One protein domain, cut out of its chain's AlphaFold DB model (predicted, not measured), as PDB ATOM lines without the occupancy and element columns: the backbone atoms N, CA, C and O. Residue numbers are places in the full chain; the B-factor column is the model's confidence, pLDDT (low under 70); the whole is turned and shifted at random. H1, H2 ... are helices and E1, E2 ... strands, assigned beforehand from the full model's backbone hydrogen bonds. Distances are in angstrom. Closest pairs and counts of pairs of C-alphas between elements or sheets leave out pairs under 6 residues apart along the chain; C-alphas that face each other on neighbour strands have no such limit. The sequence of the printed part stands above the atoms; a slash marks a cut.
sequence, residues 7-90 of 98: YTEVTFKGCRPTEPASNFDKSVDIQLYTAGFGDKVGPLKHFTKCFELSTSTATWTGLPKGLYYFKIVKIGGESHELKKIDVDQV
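Overview. This is residues 7 to 90 of the 98 residues of an uncharacterized protein of Streptomyces malaysiensis (UniProt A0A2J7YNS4). Two small, strongly twisted sheets of three strands each, E4-E1-E6 and E3-E2-E5, stand partly face to face as a small, loosely formed sandwich. They come together where E3 meets E4, with the one-turn helix H1 at that end, and are more open between E5 and E6; the link at Ser 22 and the turn at Lys 65 lie at the two ends of the long axis. The printed part has 84 residues, mostly strand, in the order E1 E2 E3 H1 E4 E5 E6, and both sheets are antiparallel. It is compact, with a radius of gyration of the C-alphas of 13.2 A, and elongated, spanning 43 by 25 by 18 A.

Arrangement. In one sheet, E1, residues 7 to 17, is the inner strand between the edge strands E4, residues 55 to 63, and E6, residues 85 to 90. E1 bends by 68 degrees at residue 14. Residues 7 to 13 of E1 face E4, with N 10 and O 58 2.9 A apart, and residues 11 to 17 face E6, with N 16 and O 86 2.8 A apart. H1, residues 49 to 52, is on this sheet at a height of 4.7 A, over none of its strands; the closest C-alphas of H1 and E1 are those of Phe 51 and Cys 15, 4.6 A apart. H1 is too short for an O i to N i+4 pair, and its one O i to N i+3 pair is within hydrogen-bond range. In the other sheet, E2, residues 28 to 34, is the inner strand between E3, residues 40 to 47, and E5, residues 68 to 75. E2 and E3 form a hairpin, with N 30 and O 45 2.8 A apart, and E3 bends by 66 degrees at residue 43. N 31 of E2 and O 71 of E5 are 2.9 A apart. Between the sheets, the closest C-alphas of E3 and E4 are those of Phe 47 and Ser 56, 5.5 A apart, and those of E5 and E6 are Ile 75 and Ile 85, 7.8 A apart. E1 and E2 are near each other.

Along the chain. E1 runs 29.1 A from C-alpha 7 at (-43.494, -27.520, -36.865). E4 is 23.5 A long, E5 21.0 A, E2 20.0 A, E3 17.8 A, E6 12.0 A and H1 5.2 A. E6 ends at C-alpha 90, (-29.005, -35.504, -34.274).

Size, cuts and confidence. The C-alphas of Ser 22 and Lys 65, the two farthest apart, are 43.3 A from each other. The printed part has no cut and no long link. The mean pLDDT of the printed part is 87.6, and residues 20 to 24 are under 70.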
ATOM      1  N   TYR A   7     -44.266 -26.535 -36.108       85.19
ATOM      2  CA  TYR A   7     -43.494 -27.520 -36.865       85.19
ATOM      3  C   TYR A   7     -42.362 -28.069 -35.996       85.19
ATOM      4  O   TYR A   7     -41.748 -27.352 -35.204       85.19
ATOM      5  N   THR A   8     -42.069 -29.353 -36.143       89.94
ATOM      6  CA  THR A   8     -40.873 -29.976 -35.581       89.94
ATOM      7  C   THR A   8     -40.352 -31.005 -36.560       89.94
ATOM      8  O   THR A   8     -41.088 -31.894 -36.988       89.94
ATOM      9  N   GLU A   9     -39.072 -30.918 -36.879       93.25
ATOM     10  CA  GLU A   9     -38.346 -31.921 -37.634       93.25
ATOM     11  C   GLU A   9     -37.219 -32.496 -36.800       93.25
ATOM     12  O   GLU A   9     -36.473 -31.771 -36.149       93.25
ATOM     13  N   VAL A  10     -37.098 -33.817 -36.833       95.44
ATOM     14  CA  VAL A  10     -36.001 -34.547 -36.212       95.44
ATOM     15  C   VAL A  10     -35.265 -35.299 -37.302       95.44
ATOM     16  O   VAL A  10     -35.876 -36.015 -38.099       95.44
ATOM     17  N   THR A  11     -33.947 -35.155 -37.309       96.69
ATOM     18  CA  THR A  11     -33.071 -35.752 -38.308       96.69
ATOM     19  C   THR A  11     -31.934 -36.509 -37.632       96.69
ATOM     20  O   THR A  11     -31.200 -35.935 -36.828       96.69
ATOM     21  N   PHE A  12     -31.778 -37.793 -37.966       96.75
ATOM     22  CA  PHE A  12     -30.681 -38.656 -37.519       96.75
ATOM     23  C   PHE A  12     -29.782 -39.021 -38.700       96.75
ATOM     24  O   PHE A  12     -30.267 -39.374 -39.779       96.75
ATOM     25  N   LYS A  13     -28.468 -39.009 -38.480       96.31
ATOM     26  CA  LYS A  13     -27.462 -39.454 -39.450       96.31
ATOM     27  C   LYS A  13     -26.423 -40.328 -38.754       96.31
ATOM     28  O   LYS A  13     -26.006 -40.001 -37.646       96.31
ATOM     29  N   GLY A  14     -26.015 -41.412 -39.416       93.38
ATOM     30  CA  GLY A  14     -24.959 -42.305 -38.929       93.38
ATOM     31  C   GLY A  14     -25.351 -43.100 -37.682       93.38
ATOM     32  O   GLY A  14     -24.709 -42.987 -36.644       93.38
ATOM     33  N   CYS A  15     -26.422 -43.885 -37.776       92.38
ATOM     34  CA  CYS A  15     -26.891 -44.780 -36.721       92.38
ATOM     35  C   CYS A  15     -26.082 -46.086 -36.700       92.38
ATOM     36  O   CYS A  15     -25.907 -46.731 -37.736       92.38
ATOM     37  N   ARG A  16     -25.635 -46.517 -35.517       89.69
ATOM     38  CA  ARG A  16     -24.939 -47.793 -35.300       89.69
ATOM     39  C   ARG A  16     -25.464 -48.479 -34.033       89.69
ATOM     40  O   ARG A  16     -25.539 -47.826 -32.998       89.69
ATOM     41  N   PRO A  17     -25.844 -49.767 -34.074       84.00
ATOM     42  CA  PRO A  17     -26.169 -50.505 -32.856       84.00
ATOM     43  C   PRO A  17     -24.903 -50.715 -32.015       84.00
ATOM     44  O   PRO A  17     -23.832 -50.973 -32.564       84.00
ATOM     45  N   THR A  18     -25.021 -50.621 -30.690       79.06
ATOM     46  CA  THR A  18     -23.875 -50.770 -29.768       79.06
ATOM     47  C   THR A  18     -23.558 -52.225 -29.407       79.06
ATOM     48  O   THR A  18     -22.536 -52.496 -28.785       79.06
ATOM     49  N   GLU A  19     -24.433 -53.170 -29.759       71.69
ATOM     50  CA  GLU A  19     -24.258 -54.608 -29.515       71.69
ATOM     51  C   GLU A  19     -23.932 -55.360 -30.821       71.69
ATOM     52  O   GLU A  19     -24.328 -54.900 -31.899       71.69
ATOM     53  N   PRO A  20     -23.215 -56.506 -30.771       58.22
ATOM     54  CA  PRO A  20     -22.739 -57.217 -31.961       58.22
ATOM     55  C   PRO A  20     -23.869 -57.833 -32.814       58.22
ATOM     56  O   PRO A  20     -24.229 -59.000 -32.684       58.22
ATOM     57  N   ALA A  21     -24.398 -56.987 -33.702       57.28
ATOM     58  CA  ALA A  21     -24.847 -57.090 -35.101       57.28
ATOM     59  C   ALA A  21     -25.432 -58.375 -35.723       57.28
ATOM     60  O   ALA A  21     -25.851 -58.305 -36.877       57.28
ATOM     61  N   SER A  22     -25.499 -59.526 -35.061       54.34
ATOM     62  CA  SER A  22     -25.852 -60.762 -35.777       54.34
ATOM     63  C   SER A  22     -27.333 -60.860 -36.172       54.34
ATOM     64  O   SER A  22     -27.615 -61.509 -37.169       54.34
ATOM     65  N   ASN A  23     -28.257 -60.165 -35.491       55.16
ATOM     66  CA  ASN A  23     -29.693 -60.140 -35.838       55.16
ATOM     67  C   ASN A  23     -30.385 -58.796 -35.526       55.16
ATOM     68  O   ASN A  23     -31.580 -58.759 -35.242       55.16
ATOM     69  N   PHE A  24     -29.652 -57.679 -35.509       64.62
ATOM     70  CA  PHE A  24     -30.296 -56.392 -35.241       64.62
ATOM     71  C   PHE A  24     -30.988 -55.875 -36.498       64.62
ATOM     72  O   PHE A  24     -30.326 -55.439 -37.442       64.62
ATOM     73  N   ASP A  25     -32.319 -55.861 -36.472       70.38
ATOM     74  CA  ASP A  25     -33.100 -55.043 -37.389       70.38
ATOM     75  C   ASP A  25     -32.589 -53.596 -37.304       70.38
ATOM     76  O   ASP A  25     -32.616 -52.955 -36.249       70.38
ATOM     77  N   LYS A  26     -32.065 -53.087 -38.425       86.00
ATOM     78  CA  LYS A  26     -31.454 -51.754 -38.543       86.00
ATOM     79  C   LYS A  26     -32.528 -50.679 -38.652       86.00
ATOM     80  O   LYS A  26     -32.688 -50.027 -39.682       86.00
ATOM     81  N   SER A  27     -33.298 -50.537 -37.583       91.94
ATOM     82  CA  SER A  27     -34.334 -49.525 -37.483       91.94
ATOM     83  C   SER A  27     -34.371 -48.874 -36.112       91.94
ATOM     84  O   SER A  27     -34.024 -49.476 -35.095       91.94
ATOM     85  N   VAL A  28     -34.817 -47.624 -36.085       93.31
ATOM     86  CA  VAL A  28     -35.153 -46.915 -34.858       93.31
ATOM     87  C   VAL A  28     -36.496 -46.227 -35.031       93.31
ATOM     88  O   VAL A  28     -36.720 -45.516 -36.006       93.31
ATOM     89  N   ASP A  29     -37.392 -46.450 -34.079       95.12
ATOM     90  CA  ASP A  29     -38.683 -45.782 -34.048       95.12
ATOM     91  C   ASP A  29     -38.635 -44.614 -33.070       95.12
ATOM     92  O   ASP A  29     -38.288 -44.780 -31.896       95.12
ATOM     93  N   ILE A  30     -39.027 -43.434 -33.546       95.38
ATOM     94  CA  ILE A  30     -39.086 -42.208 -32.753       95.38
ATOM     95  C   ILE A  30     -40.517 -41.684 -32.663       95.38
ATOM     96  O   ILE A  30     -41.286 -41.709 -33.626       95.38
ATOM     97  N   GLN A  31     -40.870 -41.188 -31.484       95.88
ATOM     98  CA  GLN A  31     -42.176 -40.614 -31.182       95.88
ATOM     99  C   GLN A  31     -41.981 -39.248 -30.530       95.88
ATOM    100  O   GLN A  31     -41.116 -39.092 -29.668       95.88
ATOM    101  N   LEU A  32     -42.804 -38.277 -30.920       94.25
ATOM    102  CA  LEU A  32     -42.852 -36.969 -30.274       94.25
ATOM    103  C   LEU A  32     -43.801 -37.004 -29.069       94.25
ATOM    104  O   LEU A  32     -44.831 -37.682 -29.120       94.25
ATOM    105  N   TYR A  33     -43.450 -36.274 -28.014       93.69
ATOM    106  CA  TYR A  33     -44.199 -36.175 -26.766       93.69
ATOM    107  C   TYR A  33     -44.311 -34.723 -26.287       93.69
ATOM    108  O   TYR A  33     -43.396 -33.928 -26.516       93.69
ATOM    109  N   THR A  34     -45.405 -34.379 -25.601       92.00
ATOM    110  CA  THR A  34     -45.536 -33.102 -24.877       92.00
ATOM    111  C   THR A  34     -44.673 -33.102 -23.617       92.00
ATOM    112  O   THR A  34     -44.609 -34.089 -22.882       92.00
ATOM    113  N   ALA A  35     -44.024 -31.977 -23.318       87.69
ATOM    114  CA  ALA A  35     -43.392 -31.778 -22.019       87.69
ATOM    115  C   ALA A  35     -44.450 -31.678 -20.901       87.69
ATOM    116  O   ALA A  35     -45.589 -31.282 -21.139       87.69
ATOM    117  N   GLY A  36     -44.073 -32.011 -19.666       79.06
ATOM    118  CA  GLY A  36     -44.921 -31.827 -18.481       79.06
ATOM    119  C   GLY A  36     -45.771 -33.036 -18.089       79.06
ATOM    120  O   GLY A  36     -45.976 -33.219 -16.897       79.06
ATOM    121  N   PHE A  37     -46.183 -33.894 -19.032       72.75
ATOM    122  CA  PHE A  37     -46.878 -35.164 -18.727       72.75
ATOM    123  C   PHE A  37     -46.576 -36.308 -19.715       72.75
ATOM    124  O   PHE A  37     -46.864 -37.462 -19.404       72.75
ATOM    125  N   GLY A  38     -45.917 -36.033 -20.850       81.69
ATOM    126  CA  GLY A  38     -45.449 -37.075 -21.765       81.69
ATOM    127  C   GLY A  38     -46.564 -37.707 -22.595       81.69
ATOM    128  O   GLY A  38     -46.530 -38.915 -22.832       81.69
ATOM    129  N   ASP A  39     -47.533 -36.918 -23.064       90.69
ATOM    130  CA  ASP A  39     -48.554 -37.410 -23.994       90.69
ATOM    131  C   ASP A  39     -47.968 -37.566 -25.396       90.69
ATOM    132  O   ASP A  39     -47.183 -36.732 -25.846       90.69
ATOM    133  N   LYS A  40     -48.353 -38.631 -26.107       92.38
ATOM    134  CA  LYS A  40     -47.891 -38.894 -27.480       92.38
ATOM    135  C   LYS A  40     -48.458 -37.863 -28.451       92.38
ATOM    136  O   LYS A  40     -49.650 -37.572 -28.438       92.38
ATOM    137  N   VAL A  41     -47.610 -37.386 -29.357       89.62
ATOM    138  CA  VAL A  41     -47.940 -36.345 -30.332       89.62
ATOM    139  C   VAL A  41     -47.692 -36.840 -31.751       89.62
ATOM    140  O   VAL A  41     -46.562 -37.137 -32.137       89.62
ATOM    141  N   GLY A  42     -48.759 -36.894 -32.547       88.62
ATOM    142  CA  GLY A  42     -48.697 -37.317 -33.944       88.62
ATOM    143  C   GLY A  42     -48.208 -38.762 -34.137       88.62
ATOM    144  O   GLY A  42     -48.125 -39.539 -33.181       88.62
ATOM    145  N   PRO A  43     -47.910 -39.155 -35.387       92.75
ATOM    146  CA  PRO A  43     -47.561 -40.532 -35.703       92.75
ATOM    147  C   PRO A  43     -46.149 -40.892 -35.237       92.75
ATOM    148  O   PRO A  43     -45.247 -40.047 -35.218       92.75
ATOM    149  N   LEU A  44     -45.969 -42.182 -34.954       95.62
ATOM    150  CA  LEU A  44     -44.664 -42.816 -34.820       95.62
ATOM    151  C   LEU A  44     -43.892 -42.710 -36.141       95.62
ATOM    152  O   LEU A  44     -44.487 -42.793 -37.219       95.62
ATOM    153  N   LYS A  45     -42.571 -42.545 -36.074       96.50
ATOM    154  CA  LYS A  45     -41.712 -42.429 -37.256       96.50
ATOM    155  C   LYS A  45     -40.626 -43.488 -37.229       96.50
ATOM    156  O   LYS A  45     -39.972 -43.664 -36.209       96.50
ATOM    157  N   HIS A  46     -40.434 -44.137 -38.369       96.44
ATOM    158  CA  HIS A  46     -39.525 -45.261 -38.537       96.44
ATOM    159  C   HIS A  46     -38.292 -44.838 -39.336       96.44
ATOM    160  O   HIS A  46     -38.411 -44.384 -40.477       96.44
ATOM    161  N   PHE A  47     -37.109 -44.954 -38.739       95.94
ATOM    162  CA  PHE A  47     -35.833 -44.556 -39.330       95.94
ATOM    163  C   PHE A  47     -34.988 -45.783 -39.649       95.94
ATOM    164  O   PHE A  47     -34.638 -46.548 -38.755       95.94
ATOM    165  N   THR A  48     -34.607 -45.931 -40.915       94.44
ATOM    166  CA  THR A  48     -33.736 -47.015 -41.409       94.44
ATOM    167  C   THR A  48     -32.511 -46.468 -42.135       94.44
ATOM    168  O   THR A  48     -31.393 -46.914 -41.903       94.44
ATOM    169  N   LYS A  49     -32.691 -45.414 -42.941       94.44
ATOM    170  CA  LYS A  49     -31.624 -44.805 -43.757       94.44
ATOM    171  C   LYS A  49     -30.421 -44.330 -42.943       94.44
ATOM    172  O   LYS A  49     -29.303 -44.327 -43.450       94.44
ATOM    173  N   CYS A  50     -30.618 -43.928 -41.686       93.94
ATOM    174  CA  CYS A  50     -29.508 -43.486 -40.848       93.94
ATOM    175  C   CYS A  50     -28.492 -44.607 -40.570       93.94
ATOM    176  O   CYS A  50     -27.320 -44.304 -40.363       93.94
ATOM    177  N   PHE A  51     -28.893 -45.882 -40.648       91.94
ATOM    178  CA  PHE A  51     -28.003 -47.043 -40.518       91.94
ATOM    179  C   PHE A  51     -27.208 -47.365 -41.797       91.94
ATOM    180  O   PHE A  51     -26.333 -48.230 -41.780       91.94
ATOM    181  N   GLU A  52     -27.490 -46.672 -42.901       89.81
ATOM    182  CA  GLU A  52     -26.889 -46.884 -44.226       89.81
ATOM    183  C   GLU A  52     -25.971 -45.715 -44.628       89.81
ATOM    184  O   GLU A  52     -25.863 -45.372 -45.802       89.81
ATOM    185  N   LEU A  53     -25.344 -45.045 -43.649       82.38
ATOM    186  CA  LEU A  53     -24.539 -43.818 -43.837       82.38
ATOM    187  C   LEU A  53     -25.311 -42.640 -44.468       82.38
ATOM    188  O   LEU A  53     -24.717 -41.643 -44.880       82.38
ATOM    189  N   SER A  54     -26.639 -42.732 -44.507       91.88
ATOM    190  CA  SER A  54     -27.531 -41.695 -45.010       91.88
ATOM    191  C   SER A  54     -28.246 -40.992 -43.853       91.88
ATOM    192  O   SER A  54     -27.878 -41.123 -42.681       91.88
ATOM    193  N   THR A  55     -29.259 -40.203 -44.186       95.94
ATOM    194  CA  THR A  55     -30.036 -39.404 -43.245       95.94
ATOM    195  C   THR A  55     -31.465 -39.937 -43.166       95.94
ATOM    196  O   THR A  55     -32.095 -40.225 -44.186       95.94
ATOM    197  N   SER A  56     -31.994 -40.076 -41.951       96.50
ATOM    198  CA  SER A  56     -33.423 -40.271 -41.701       96.50
ATOM    199  C   SER A  56     -34.010 -39.002 -41.105       96.50
ATOM    200  O   SER A  56     -33.472 -38.476 -40.137       96.50
ATOM    201  N   THR A  57     -35.109 -38.531 -41.687       95.81
ATOM    202  CA  THR A  57     -35.769 -37.281 -41.310       95.81
ATOM    203  C   THR A  57     -37.249 -37.544 -41.104       95.81
ATOM    204  O   THR A  57     -37.880 -38.253 -41.892       95.81
ATOM    205  N   ALA A  58     -37.812 -36.967 -40.050       93.75
ATOM    206  CA  ALA A  58     -39.240 -36.971 -39.798       93.75
ATOM    207  C   ALA A  58     -39.730 -35.594 -39.392       93.75
ATOM    208  O   ALA A  58     -39.107 -34.925 -38.577       93.75
ATOM    209  N   THR A  59     -40.911 -35.252 -39.893       92.69
ATOM    210  CA  THR A  59     -41.605 -34.008 -39.589       92.69
ATOM    211  C   THR A  59     -42.926 -34.270 -38.868       92.69
ATOM    212  O   THR A  59     -43.640 -35.250 -39.136       92.69
ATOM    213  N   TRP A  60     -43.255 -33.356 -37.963       91.38
ATOM    214  CA  TRP A  60     -44.549 -33.200 -37.319       91.38
ATOM    215  C   TRP A  60     -45.008 -31.763 -37.533       91.38
ATOM    216  O   TRP A  60     -44.258 -30.817 -37.309       91.38
ATOM    217  N   THR A  61     -46.241 -31.607 -37.998       89.12
ATOM    218  CA  THR A  61     -46.851 -30.314 -38.318       89.12
ATOM    219  C   THR A  61     -48.210 -30.213 -37.650       89.12
ATOM    220  O   THR A  61     -48.785 -31.223 -37.239       89.12
ATOM    221  N   GLY A  62     -48.745 -28.995 -37.543       85.06
ATOM    222  CA  GLY A  62     -50.039 -28.803 -36.884       85.06
ATOM    223  C   GLY A  62     -49.979 -29.051 -35.386       85.06
ATOM    224  O   GLY A  62     -50.996 -29.397 -34.791       85.06
ATOM    225  N   LEU A  63     -48.795 -28.907 -34.793       83.00
ATOM    226  CA  LEU A  63     -48.629 -29.063 -33.362       83.00
ATOM    227  C   LEU A  63     -49.220 -27.835 -32.653       83.00
ATOM    228  O   LEU A  63     -49.046 -26.716 -33.148       83.00
ATOM    229  N   PRO A  64     -49.940 -28.015 -31.531       82.25
ATOM    230  CA  PRO A  64     -50.325 -26.888 -30.696       82.25
ATOM    231  C   PRO A  64     -49.081 -26.154 -30.166       82.25
ATOM    232  O   PRO A  64     -47.964 -26.667 -30.201       82.25
ATOM    233  N   LYS A  65     -49.253 -24.931 -29.659       81.00
ATOM    234  CA  LYS A  65     -48.143 -24.239 -28.992       81.00
ATOM    235  C   LYS A  65     -47.765 -25.004 -27.726       81.00
ATOM    236  O   LYS A  65     -48.620 -25.265 -26.883       81.00
ATOM    237  N   GLY A  66     -46.487 -25.333 -27.585       84.00
ATOM    238  CA  GLY A  66     -46.003 -26.082 -26.436       84.00
ATOM    239  C   GLY A  66     -44.533 -26.458 -26.544       84.00
ATOM    240  O   GLY A  66     -43.871 -26.194 -27.547       84.00
ATOM    241  N   LEU A  67     -44.037 -27.081 -25.479       87.25
ATOM    242  CA  LEU A  67     -42.715 -27.688 -25.439       87.25
ATOM    243  C   LEU A  67     -42.841 -29.178 -25.749       87.25
ATOM    244  O   LEU A  67     -43.723 -29.857 -25.220       87.25
ATOM    245  N   TYR A  68     -41.931 -29.678 -26.577       90.19
ATOM    246  CA  TYR A  68     -41.925 -31.059 -27.037       90.19
ATOM    247  C   TYR A  68     -40.550 -31.685 -26.863       90.19
ATOM    248  O   TYR A  68     -39.528 -31.001 -26.901       90.19
ATOM    249  N   TYR A  69     -40.529 -33.004 -26.729       92.25
ATOM    250  CA  TYR A  69     -39.315 -33.799 -26.836       92.25
ATOM    251  C   TYR A  69     -39.604 -35.048 -27.662       92.25
ATOM    252  O   TYR A  69     -40.716 -35.580 -27.650       92.25
ATOM    253  N   PHE A  70     -38.608 -35.524 -28.402       93.44
ATOM    254  CA  PHE A  70     -38.700 -36.822 -29.056       93.44
ATOM    255  C   PHE A  70     -38.121 -37.901 -28.142       93.44
ATOM    256  O   PHE A  70     -37.225 -37.653 -27.334       93.44
ATOM    257  N   LYS A  71     -38.622 -39.123 -28.291       93.06
ATOM    258  CA  LYS A  71     -38.103 -40.309 -27.617       93.06
ATOM    259  C   LYS A  71     -37.941 -41.435 -28.625       93.06
ATOM    260  O   LYS A  71     -38.832 -41.675 -29.439       93.06
ATOM    261  N   ILE A  72     -36.826 -42.151 -28.522       92.25
ATOM    262  CA  ILE A  72     -36.648 -43.451 -29.168       92.25
ATOM    263  C   ILE A  72     -37.496 -44.469 -28.400       92.25
ATOM    264  O   ILE A  72     -37.300 -44.658 -27.199       92.25
ATOM    265  N   VAL A  73     -38.466 -45.091 -29.068       93.31
ATOM    266  CA  VAL A  73     -39.396 -46.043 -28.434       93.31
ATOM    267  C   VAL A  73     -39.089 -47.494 -28.772       93.31
ATOM    268  O   VAL A  73     -39.378 -48.369 -27.958       93.31
ATOM    269  N   LYS A  74     -38.506 -47.755 -29.946       92.06
ATOM    270  CA  LYS A  74     -38.066 -49.089 -30.360       92.06
ATOM    271  C   LYS A  74     -36.759 -49.005 -31.127       92.06
ATOM    272  O   LYS A  74     -36.520 -48.042 -31.853       92.06
ATOM    273  N   ILE A  75     -35.947 -50.042 -30.985       90.06
ATOM    274  CA  ILE A  75     -34.732 -50.257 -31.768       90.06
ATOM    275  C   ILE A  75     -34.818 -51.675 -32.325       90.06
ATOM    276  O   ILE A  75     -34.935 -52.644 -31.567       90.06
ATOM    277  N   GLY A  76     -34.797 -51.793 -33.649       88.12
ATOM    278  CA  GLY A  76     -34.997 -53.063 -34.336       88.12
ATOM    279  C   GLY A  76     -36.318 -53.728 -33.955       88.12
ATOM    280  O   GLY A  76     -36.315 -54.857 -33.485       88.12
ATOM    281  N   GLY A  77     -37.424 -52.979 -34.018       87.50
ATOM    282  CA  GLY A  77     -38.776 -53.480 -33.723       87.50
ATOM    283  C   GLY A  77     -39.116 -53.716 -32.243       87.50
ATOM    284  O   GLY A  77     -40.296 -53.854 -31.908       87.50
ATOM    285  N   GLU A  78     -38.132 -53.681 -31.341       85.25
ATOM    286  CA  GLU A  78     -38.303 -54.024 -29.926       85.25
ATOM    287  C   GLU A  78     -38.113 -52.822 -28.994       85.25
ATOM    288  O   GLU A  78     -37.231 -51.984 -29.193       85.25
ATOM    289  N   SER A  79     -38.921 -52.765 -27.934       84.00
ATOM    290  CA  SER A  79     -38.776 -51.819 -26.824       84.00
ATOM    291  C   SER A  79     -38.106 -52.527 -25.647       84.00
ATOM    292  O   SER A  79     -38.789 -53.124 -24.817       84.00
ATOM    293  N   HIS A  80     -36.774 -52.504 -25.596       77.81
ATOM    294  CA  HIS A  80     -35.998 -53.143 -24.534       77.81
ATOM    295  C   HIS A  80     -34.959 -52.171 -23.969       77.81
ATOM    296  O   HIS A  80     -34.270 -51.486 -24.720       77.81
ATOM    297  N   GLU A  81     -34.839 -52.118 -22.644       74.50
ATOM    298  CA  GLU A  81     -34.074 -51.097 -21.907       74.50
ATOM    299  C   GLU A  81     -32.566 -51.158 -22.172       74.50
ATOM    300  O   GLU A  81     -31.853 -50.162 -22.062       74.50
ATOM    301  N   LEU A  82     -32.079 -52.343 -22.546       77.50
ATOM    302  CA  LEU A  82     -30.669 -52.579 -22.845       77.50
ATOM    303  C   LEU A  82     -30.291 -52.190 -24.280       77.50
ATOM    304  O   LEU A  82     -29.109 -52.006 -24.560       77.50
ATOM    305  N   LYS A  83     -31.269 -52.018 -25.184       81.12
ATOM    306  CA  LYS A  83     -30.980 -51.656 -26.573       81.12
ATOM    307  C   LYS A  83     -30.536 -50.205 -26.661       81.12
ATOM    308  O   LYS A  83     -31.237 -49.294 -26.225       81.12
ATOM    309  N   LYS A  84     -29.383 -49.995 -27.288       86.06
ATOM    310  CA  LYS A  84     -28.803 -48.674 -27.518       86.06
ATOM    311  C   LYS A  84     -28.343 -48.553 -28.964       86.06
ATOM    312  O   LYS A  84     -27.985 -49.537 -29.617       86.06
ATOM    313  N   ILE A  85     -28.379 -47.322 -29.452       88.94
ATOM    314  CA  ILE A  85     -27.795 -46.937 -30.729       88.94
ATOM    315  C   ILE A  85     -26.889 -45.736 -30.497       88.94
ATOM    316  O   ILE A  85     -27.247 -44.821 -29.755       88.94
ATOM    317  N   ASP A  86     -25.750 -45.734 -31.168       91.56
ATOM    318  CA  ASP A  86     -24.951 -44.540 -31.369       91.56
ATOM    319  C   ASP A  86     -25.476 -43.818 -32.607       91.56
ATOM    320  O   ASP A  86     -25.786 -44.447 -33.623       91.56
ATOM    321  N   VAL A  87     -25.582 -42.496 -32.529       93.06
ATOM    322  CA  VAL A  87     -26.002 -41.652 -33.649       93.06
ATOM    323  C   VAL A  87     -24.962 -40.559 -33.820       93.06
ATOM    324  O   VAL A  87     -24.747 -39.770 -32.903       93.06
ATOM    325  N   ASP A  88     -24.327 -40.502 -34.990       94.62
ATOM    326  CA  ASP A  88     -23.281 -39.510 -35.272       94.62
ATOM    327  C   ASP A  88     -23.797 -38.076 -35.186       94.62
ATOM    328  O   ASP A  88     -23.102 -37.171 -34.725       94.62
ATOM    329  N   GLN A  89     -25.019 -37.847 -35.666       95.00
ATOM    330  CA  GLN A  89     -25.617 -36.525 -35.665       95.00
ATOM    331  C   GLN A  89     -27.125 -36.594 -35.463       95.00
ATOM    332  O   GLN A  89     -27.842 -37.265 -36.207       95.00
ATOM    333  N   VAL A  90     -27.593 -35.803 -34.500       95.38
ATOM    334  CA  VAL A  90     -29.005 -35.504 -34.274       95.38
ATOM    335  C   VAL A  90     -29.227 -34.016 -34.521       95.38
ATOM    336  O   VAL A  90     -28.496 -33.178 -33.995       95.38
TER     337      VAL A  90